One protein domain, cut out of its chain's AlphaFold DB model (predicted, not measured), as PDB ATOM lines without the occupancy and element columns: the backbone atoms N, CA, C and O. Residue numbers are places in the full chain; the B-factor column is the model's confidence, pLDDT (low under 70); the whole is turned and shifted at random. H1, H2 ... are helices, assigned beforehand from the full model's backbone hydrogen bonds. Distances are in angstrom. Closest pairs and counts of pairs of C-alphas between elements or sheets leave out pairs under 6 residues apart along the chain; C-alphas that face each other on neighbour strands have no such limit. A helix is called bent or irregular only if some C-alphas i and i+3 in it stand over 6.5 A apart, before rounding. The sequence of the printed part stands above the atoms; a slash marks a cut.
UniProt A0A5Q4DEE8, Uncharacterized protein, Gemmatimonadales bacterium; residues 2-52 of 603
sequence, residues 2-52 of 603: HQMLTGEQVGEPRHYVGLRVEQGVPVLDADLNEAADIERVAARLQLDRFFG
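AT A GLANCE: This is residues 2 to 52 of the 603 residues of an uncharacterized protein of Gemmatimonadales bacterium (UniProt A0A5Q4DEE8). The short helix H1 lies to one side of the single long helix H2, and between them the backbone makes a wide open loop that passes alongside the first half of H2 at residues 16 to 19, turns back around Gly 24 and enters H2. H2 makes most of the longest axis, with the turn of the loop sticking out beyond one end and residues 43 to 52 sticking out at the other. The printed part has 51 residues, with two named helices in the order H1, H2 and no named strand; the class is all helix, with 27 residues in the helices. It is loose, with a radius of gyration of the C-alphas of 13.1 A, and elongated, spanning 42 by 25 by 16 A.

HOW THE PARTS SIT: H1, residues 2 to 6, and H2, residues 29 to 50, are near each other: their closest C-alphas are 8.2 A apart, and 7 pairs of C-alphas lie within 10 A. In both helices every O i to N i+4 pair is within hydrogen-bond range. Residues 22 to 30, of which 29 and 30 belong to H2, stand free, and so do residues 43 to 52, of which 43 to 50 belong to H2.

IN THESE COORDINATES: H1 begins at C-alpha 2, (24.459, 0.232, -17.708), and measures 5.7 A from first to last C-alpha. H2 begins at C-alpha 29, (7.780, 1.891, -19.969), and ends at C-alpha 50, (33.705, -5.845, -36.419), 31.7 A away. Neither helix is bent.

THE WHOLE: The two C-alphas farthest apart are those of Gly 24 and Gly 52, at 42.4 A. The link from H1 to H2, residues 7 to 28, is long. The printed part has no cut. Its mean pLDDT is 87.4, and residue 2 and residues 4 to 7 are under 70.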
ATOM      1  N   HIS A   2      24.423  -0.991 -18.522       67.56
ATOM      2  CA  HIS A   2      24.459   0.232 -17.708       67.56
ATOM      3  C   HIS A   2      25.862   0.842 -17.638       67.56
ATOM      4  O   HIS A   2      26.075   1.905 -18.193       67.56
ATOM      5  N   GLN A   3      26.862   0.086 -17.174       73.19
ATOM      6  CA  GLN A   3      28.258   0.550 -17.127       73.19
ATOM      7  C   GLN A   3      28.837   1.045 -18.461       73.19
ATOM      8  O   GLN A   3      29.663   1.948 -18.475       73.19
ATOM      9  N   MET A   4      28.432   0.469 -19.595       66.94
ATOM     10  CA  MET A   4      28.915   0.911 -20.909       66.94
ATOM     11  C   MET A   4      28.219   2.183 -21.403       66.94
ATOM     12  O   MET A   4      28.818   2.929 -22.178       66.94
ATOM     13  N   LEU A   5      26.963   2.390 -20.999       65.12
ATOM     14  CA  LEU A   5      26.155   3.552 -21.362       65.12
ATOM     15  C   LEU A   5      26.436   4.738 -20.432       65.12
ATOM     16  O   LEU A   5      26.637   5.847 -20.914       65.12
ATOM     17  N   THR A   6      26.503   4.499 -19.121       66.38
ATOM     18  CA  THR A   6      26.611   5.537 -18.086       66.38
ATOM     19  C   THR A   6      28.031   5.726 -17.554       66.38
ATOM     20  O   THR A   6      28.325   6.747 -16.945       66.38
ATOM     21  N   GLY A   7      28.928   4.757 -17.766       69.25
ATOM     22  CA  GLY A   7      30.263   4.750 -17.159       69.25
ATOM     23  C   GLY A   7      30.282   4.315 -15.688       69.25
ATOM     24  O   GLY A   7      31.362   4.148 -15.124       69.25
ATOM     25  N   GLU A   8      29.125   4.087 -15.064       74.62
ATOM     26  CA  GLU A   8      29.034   3.675 -13.661       74.62
ATOM     27  C   GLU A   8      29.389   2.196 -13.485       74.62
ATOM     28  O   GLU A   8      28.869   1.324 -14.182       74.62
ATOM     29  N   GLN A   9      30.258   1.881 -12.524       77.75
ATOM     30  CA  GLN A   9      30.665   0.503 -12.271       77.75
ATOM     31  C   GLN A   9      29.482  -0.339 -11.765       77.75
ATOM     32  O   GLN A   9      28.875  -0.024 -10.745       77.75
ATOM     33  N   VAL A  10      29.174  -1.439 -12.459       80.88
ATOM     34  CA  VAL A  10      28.128  -2.386 -12.048       80.88
ATOM     35  C   VAL A  10      28.786  -3.555 -11.318       80.88
ATOM     36  O   VAL A  10      29.670  -4.201 -11.874       80.88
ATOM     37  N   GLY A  11      28.355  -3.833 -10.083       83.25
ATOM     38  CA  GLY A  11      28.957  -4.870  -9.231       83.25
ATOM     39  C   GLY A  11      28.842  -6.296  -9.786       83.25
ATOM     40  O   GLY A  11      29.767  -7.084  -9.625       83.25
ATOM     41  N   GLU A  12      27.749  -6.610 -10.491       88.50
ATOM     42  CA  GLU A  12      27.514  -7.913 -11.131       88.50
ATOM     43  C   GLU A  12      26.956  -7.733 -12.554       88.50
ATOM     44  O   GLU A  12      25.737  -7.731 -12.764       88.50
ATOM     45  N   PRO A  13      27.814  -7.530 -13.567       82.88
ATOM     46  CA  PRO A  13      27.353  -7.328 -14.933       82.88
ATOM     47  C   PRO A  13      26.720  -8.611 -15.495       82.88
ATOM     48  O   PRO A  13      27.314  -9.686 -15.465       82.88
ATOM     49  N   ARG A  14      25.511  -8.484 -16.058       86.25
ATOM     50  CA  ARG A  14      24.811  -9.557 -16.785       86.25
ATOM     51  C   ARG A  14      24.729  -9.243 -18.283       86.25
ATOM     52  O   ARG A  14      24.669  -8.077 -18.679       86.25
ATOM     53  N   HIS A  15      24.727 -10.290 -19.110       86.56
ATOM     54  CA  HIS A  15      24.739 -10.215 -20.579       86.56
ATOM     55  C   HIS A  15      23.361 -10.529 -21.171       86.56
ATOM     56  O   HIS A  15      23.178 -11.537 -21.854       86.56
ATOM     57  N   TYR A  16      22.372  -9.689 -20.880       90.62
ATOM     58  CA  TYR A  16      21.052  -9.830 -21.491       90.62
ATOM     59  C   TYR A  16      21.112  -9.493 -22.987       90.62
ATOM     60  O   TYR A  16      21.767  -8.532 -23.387       90.62
ATOM     61  N   VAL A  17      20.438 -10.308 -23.804       90.62
ATOM     62  CA  VAL A  17      20.366 -10.164 -25.275       90.62
ATOM     63  C   VAL A  17      18.966  -9.787 -25.768       90.62
ATOM     64  O   VAL A  17      18.765  -9.600 -26.962       90.62
ATOM     65  N   GLY A  18      17.999  -9.689 -24.856       93.19
ATOM     66  CA  GLY A  18      16.642  -9.235 -25.131       93.19
ATOM     67  C   GLY A  18      15.742  -9.392 -23.908       93.19
ATOM     68  O   GLY A  18      16.122 -10.049 -22.934       93.19
ATOM     69  N   LEU A  19      14.545  -8.815 -23.988       94.88
ATOM     70  CA  LEU A  19      13.500  -8.898 -22.969       94.88
ATOM     71  C   LEU A  19      12.379  -9.839 -23.442       94.88
ATOM     72  O   LEU A  19      12.007  -9.835 -24.615       94.88
ATOM     73  N   ARG A  20      11.849 -10.680 -22.545       94.12
ATOM     74  CA  ARG A  20      10.697 -11.555 -22.822       94.12
ATOM     75  C   ARG A  20       9.546 -11.169 -21.904       94.12
ATOM     76  O   ARG A  20       9.700 -11.223 -20.691       94.12
ATOM     77  N   VAL A  21       8.410 -10.806 -22.497       93.81
ATOM     78  CA  VAL A  21       7.204 -10.418 -21.757       93.81
ATOM     79  C   VAL A  21       6.466 -11.667 -21.275       93.81
ATOM     80  O   VAL A  21       6.205 -12.582 -22.060       93.81
ATOM     81  N   GLU A  22       6.112 -11.699 -19.993       95.00
ATOM     82  CA  GLU A  22       5.312 -12.771 -19.398       95.00
ATOM     83  C   GLU A  22       3.810 -12.518 -19.576       95.00
ATOM     84  O   GLU A  22       3.317 -11.391 -19.490       95.00
ATOM     85  N   GLN A  23       3.049 -13.588 -19.818       94.44
ATOM     86  CA  GLN A  23       1.606 -13.474 -19.995       94.44
ATOM     87  C   GLN A  23       0.935 -13.001 -18.700       94.44
ATOM     88  O   GLN A  23       1.109 -13.596 -17.641       94.44
ATOM     89  N   GLY A  24       0.099 -11.968 -18.813       94.38
ATOM     90  CA  GLY A  24      -0.653 -11.419 -17.684       94.38
ATOM     91  C   GLY A  24       0.125 -10.410 -16.837       94.38
ATOM     92  O   GLY A  24      -0.454  -9.868 -15.897       94.38
ATOM     93  N   VAL A  25       1.384 -10.115 -17.180       95.69
ATOM     94  CA  VAL A  25       2.177  -9.054 -16.545       95.69
ATOM     95  C   VAL A  25       2.023  -7.754 -17.352       95.69
ATOM     96  O   VAL A  25       2.226  -7.774 -18.569       95.69
ATOM     97  N   PRO A  26       1.631  -6.625 -16.727       95.56
ATOM     98  CA  PRO A  26       1.599  -5.330 -17.403       95.56
ATOM     99  C   PRO A  26       2.991  -4.935 -17.898       95.56
ATOM    100  O   PRO A  26       3.948  -4.996 -17.134       95.56
ATOM    101  N   VAL A  27       3.086  -4.499 -19.154       96.06
ATOM    102  CA  VAL A  27       4.327  -3.945 -19.711       96.06
ATOM    103  C   VAL A  27       4.503  -2.529 -19.181       96.06
ATOM    104  O   VAL A  27       3.603  -1.699 -19.327       96.06
ATOM    105  N   LEU A  28       5.648  -2.264 -18.562       95.44
ATOM    106  CA  LEU A  28       6.027  -0.941 -18.091       95.44
ATOM    107  C   LEU A  28       6.885  -0.236 -19.145       95.44
ATOM    108  O   LEU A  28       7.605  -0.870 -19.916       95.44
ATOM    109  N   ASP A  29       6.886   1.094 -19.119       91.88
ATOM    110  CA  ASP A  29       7.780   1.891 -19.969       91.88
ATOM    111  C   ASP A  29       9.257   1.537 -19.725       91.88
ATOM    112  O   ASP A  29      10.072   1.567 -20.643       91.88
ATOM    113  N   ALA A  30       9.593   1.139 -18.492       90.56
ATOM    114  CA  ALA A  30      10.922   0.655 -18.134       90.56
ATOM    115  C   ALA A  30      11.326  -0.597 -18.935       90.56
ATOM    116  O   ALA A  30      12.462  -0.658 -19.398       90.56
ATOM    117  N   ASP A  31      10.402  -1.538 -19.162       93.62
ATOM    118  CA  ASP A  31      10.672  -2.763 -19.927       93.62
ATOM    119  C   ASP A  31      10.934  -2.442 -21.406       93.62
ATOM    120  O   ASP A  31      11.811  -3.026 -22.044       93.62
ATOM    121  N   LEU A  32      10.182  -1.484 -21.959       92.25
ATOM    122  CA  LEU A  32      10.352  -1.029 -23.341       92.25
ATOM    123  C   LEU A  32      11.672  -0.274 -23.532       92.25
ATOM    124  O   LEU A  32      12.373  -0.504 -24.519       92.25
ATOM    125  N   ASN A  33      12.028   0.592 -22.580       90.56
ATOM    126  CA  ASN A  33      13.302   1.309 -22.588       90.56
ATOM    127  C   ASN A  33      14.482   0.336 -22.463       90.56
ATOM    128  O   ASN A  33      15.441   0.443 -23.225       90.56
ATOM    129  N   GLU A  34      14.388  -0.655 -21.571       91.12
ATOM    130  CA  GLU A  34      15.420  -1.684 -21.421       91.12
ATOM    131  C   GLU A  34      15.576  -2.516 -22.701       91.12
ATOM    132  O   GLU A  34      16.699  -2.737 -23.156       91.12
ATOM    133  N   ALA A  35      14.474  -2.935 -23.333       93.69
ATOM    134  CA  ALA A  35      14.527  -3.674 -24.594       93.69
ATOM    135  C   ALA A  35      15.241  -2.875 -25.702       93.69
ATOM    136  O   ALA A  35      16.143  -3.401 -26.359       93.69
ATOM    137  N   ALA A  36      14.891  -1.596 -25.870       92.25
ATOM    138  CA  ALA A  36      15.521  -0.716 -26.855       92.25
ATOM    139  C   ALA A  36      17.013  -0.473 -26.554       92.25
ATOM    140  O   ALA A  36      17.843  -0.457 -27.468       92.25
ATOM    141  N   ASP A  37      17.376  -0.329 -25.278       90.50
ATOM    142  CA  ASP A  37      18.767  -0.178 -24.852       90.50
ATOM    143  C   ASP A  37      19.598  -1.430 -25.134       90.50
ATOM    144  O   ASP A  37      20.745  -1.314 -25.588       90.50
ATOM    145  N   ILE A  38      19.015  -2.617 -24.939       90.31
ATOM    146  CA  ILE A  38      19.674  -3.884 -25.250       90.31
ATOM    147  C   ILE A  38      19.995  -3.987 -26.738       90.31
ATOM    148  O   ILE A  38      21.144  -4.265 -27.101       90.31
ATOM    149  N   GLU A  39      19.016  -3.716 -27.595       93.19
ATOM    150  CA  GLU A  39      19.201  -3.750 -29.046       93.19
ATOM    151  C   GLU A  39      20.227  -2.710 -29.512       93.19
ATOM    152  O   GLU A  39      21.138  -3.029 -30.285       93.19
ATOM    153  N   ARG A  40      20.144  -1.480 -28.990       91.19
ATOM    154  CA  ARG A  40      21.077  -0.394 -29.312       91.19
ATOM    155  C   ARG A  40      22.516  -0.755 -28.951       91.19
ATOM    156  O   ARG A  40      23.422  -0.560 -29.765       91.19
ATOM    157  N   VAL A  41      22.747  -1.287 -27.750       89.62
ATOM    158  CA  VAL A  41      24.091  -1.682 -27.305       89.62
ATOM    159  C   VAL A  41      24.613  -2.873 -28.101       89.62
ATOM    160  O   VAL A  41      25.790  -2.873 -28.461       89.62
ATOM    161  N   ALA A  42      23.763  -3.848 -28.428       91.19
ATOM    162  CA  ALA A  42      24.147  -4.980 -29.266       91.19
ATOM    163  C   ALA A  42      24.586  -4.527 -30.670       91.19
ATOM    164  O   ALA A  42      25.677  -4.893 -31.113       91.19
ATOM    165  N   ALA A  43      23.793  -3.682 -31.338       91.81
ATOM    166  CA  ALA A  43      24.124  -3.144 -32.658       91.81
ATOM    167  C   ALA A  43      25.421  -2.320 -32.630       91.81
ATOM    168  O   ALA A  43      26.307  -2.506 -33.465       91.81
ATOM    169  N   ARG A  44      25.575  -1.451 -31.625       91.56
ATOM    170  CA  ARG A  44      26.785  -0.646 -31.446       91.56
ATOM    171  C   ARG A  44      28.023  -1.509 -31.208       91.56
ATOM    172  O   ARG A  44      29.054  -1.242 -31.809       91.56
ATOM    173  N   LEU A  45      27.931  -2.540 -30.365       88.56
ATOM    174  CA  LEU A  45      29.037  -3.470 -30.114       88.56
ATOM    175  C   LEU A  45      29.441  -4.234 -31.374       88.56
ATOM    176  O   LEU A  45      30.630  -4.431 -31.601       88.56
ATOM    177  N   GLN A  46      28.476  -4.652 -32.195       89.25
ATOM    178  CA  GLN A  46      28.779  -5.289 -33.475       89.25
ATOM    179  C   GLN A  46      29.527  -4.324 -34.404       89.25
ATOM    180  O   GLN A  46      30.565  -4.685 -34.954       89.25
ATOM    181  N   LEU A  47      29.055  -3.083 -34.534       90.56
ATOM    182  CA  LEU A  47      29.720  -2.074 -35.357       90.56
ATOM    183  C   LEU A  47      31.133  -1.756 -34.839       90.56
ATOM    184  O   LEU A  47      32.097  -1.819 -35.594       90.56
ATOM    185  N   ASP A  48      31.276  -1.507 -33.542       88.50
ATOM    186  CA  ASP A  48      32.558  -1.206 -32.897       88.50
ATOM    187  C   ASP A  48      33.571  -2.354 -33.045       88.50
ATOM    188  O   ASP A  48      34.713  -2.142 -33.447       88.50
ATOM    189  N   ARG A  49      33.155  -3.599 -32.776       85.12
ATOM    190  CA  ARG A  49      34.067  -4.754 -32.754       85.12
ATOM    191  C   ARG A  49      34.402  -5.319 -34.128       85.12
ATOM    192  O   ARG A  49      35.501  -5.841 -34.284       85.12
ATOM    193  N   PHE A  50      33.484  -5.256 -35.093       81.62
ATOM    194  CA  PHE A  50      33.705  -5.845 -36.419       81.62
ATOM    195  C   PHE A  50      34.132  -4.827 -37.478       81.62
ATOM    196  O   PHE A  50      34.811  -5.209 -38.428       81.62
ATOM    197  N   PHE A  51      33.753  -3.556 -37.335       85.12
ATOM    198  CA  PHE A  51      34.060  -2.517 -38.319       85.12
ATOM    199  C   PHE A  51      35.143  -1.573 -37.792       85.12
ATOM    200  O   PHE A  51      36.078  -1.248 -38.521       85.12
ATOM    201  N   GLY A  52      35.050  -1.186 -36.516       89.75
ATOM    202  CA  GLY A  52      35.908  -0.169 -35.913       89.75
ATOM    203  C   GLY A  52      35.592   1.242 -36.415       89.75
ATOM    204  O   GLY A  52      34.544   1.489 -37.014       89.75
TER     205      GLY A  52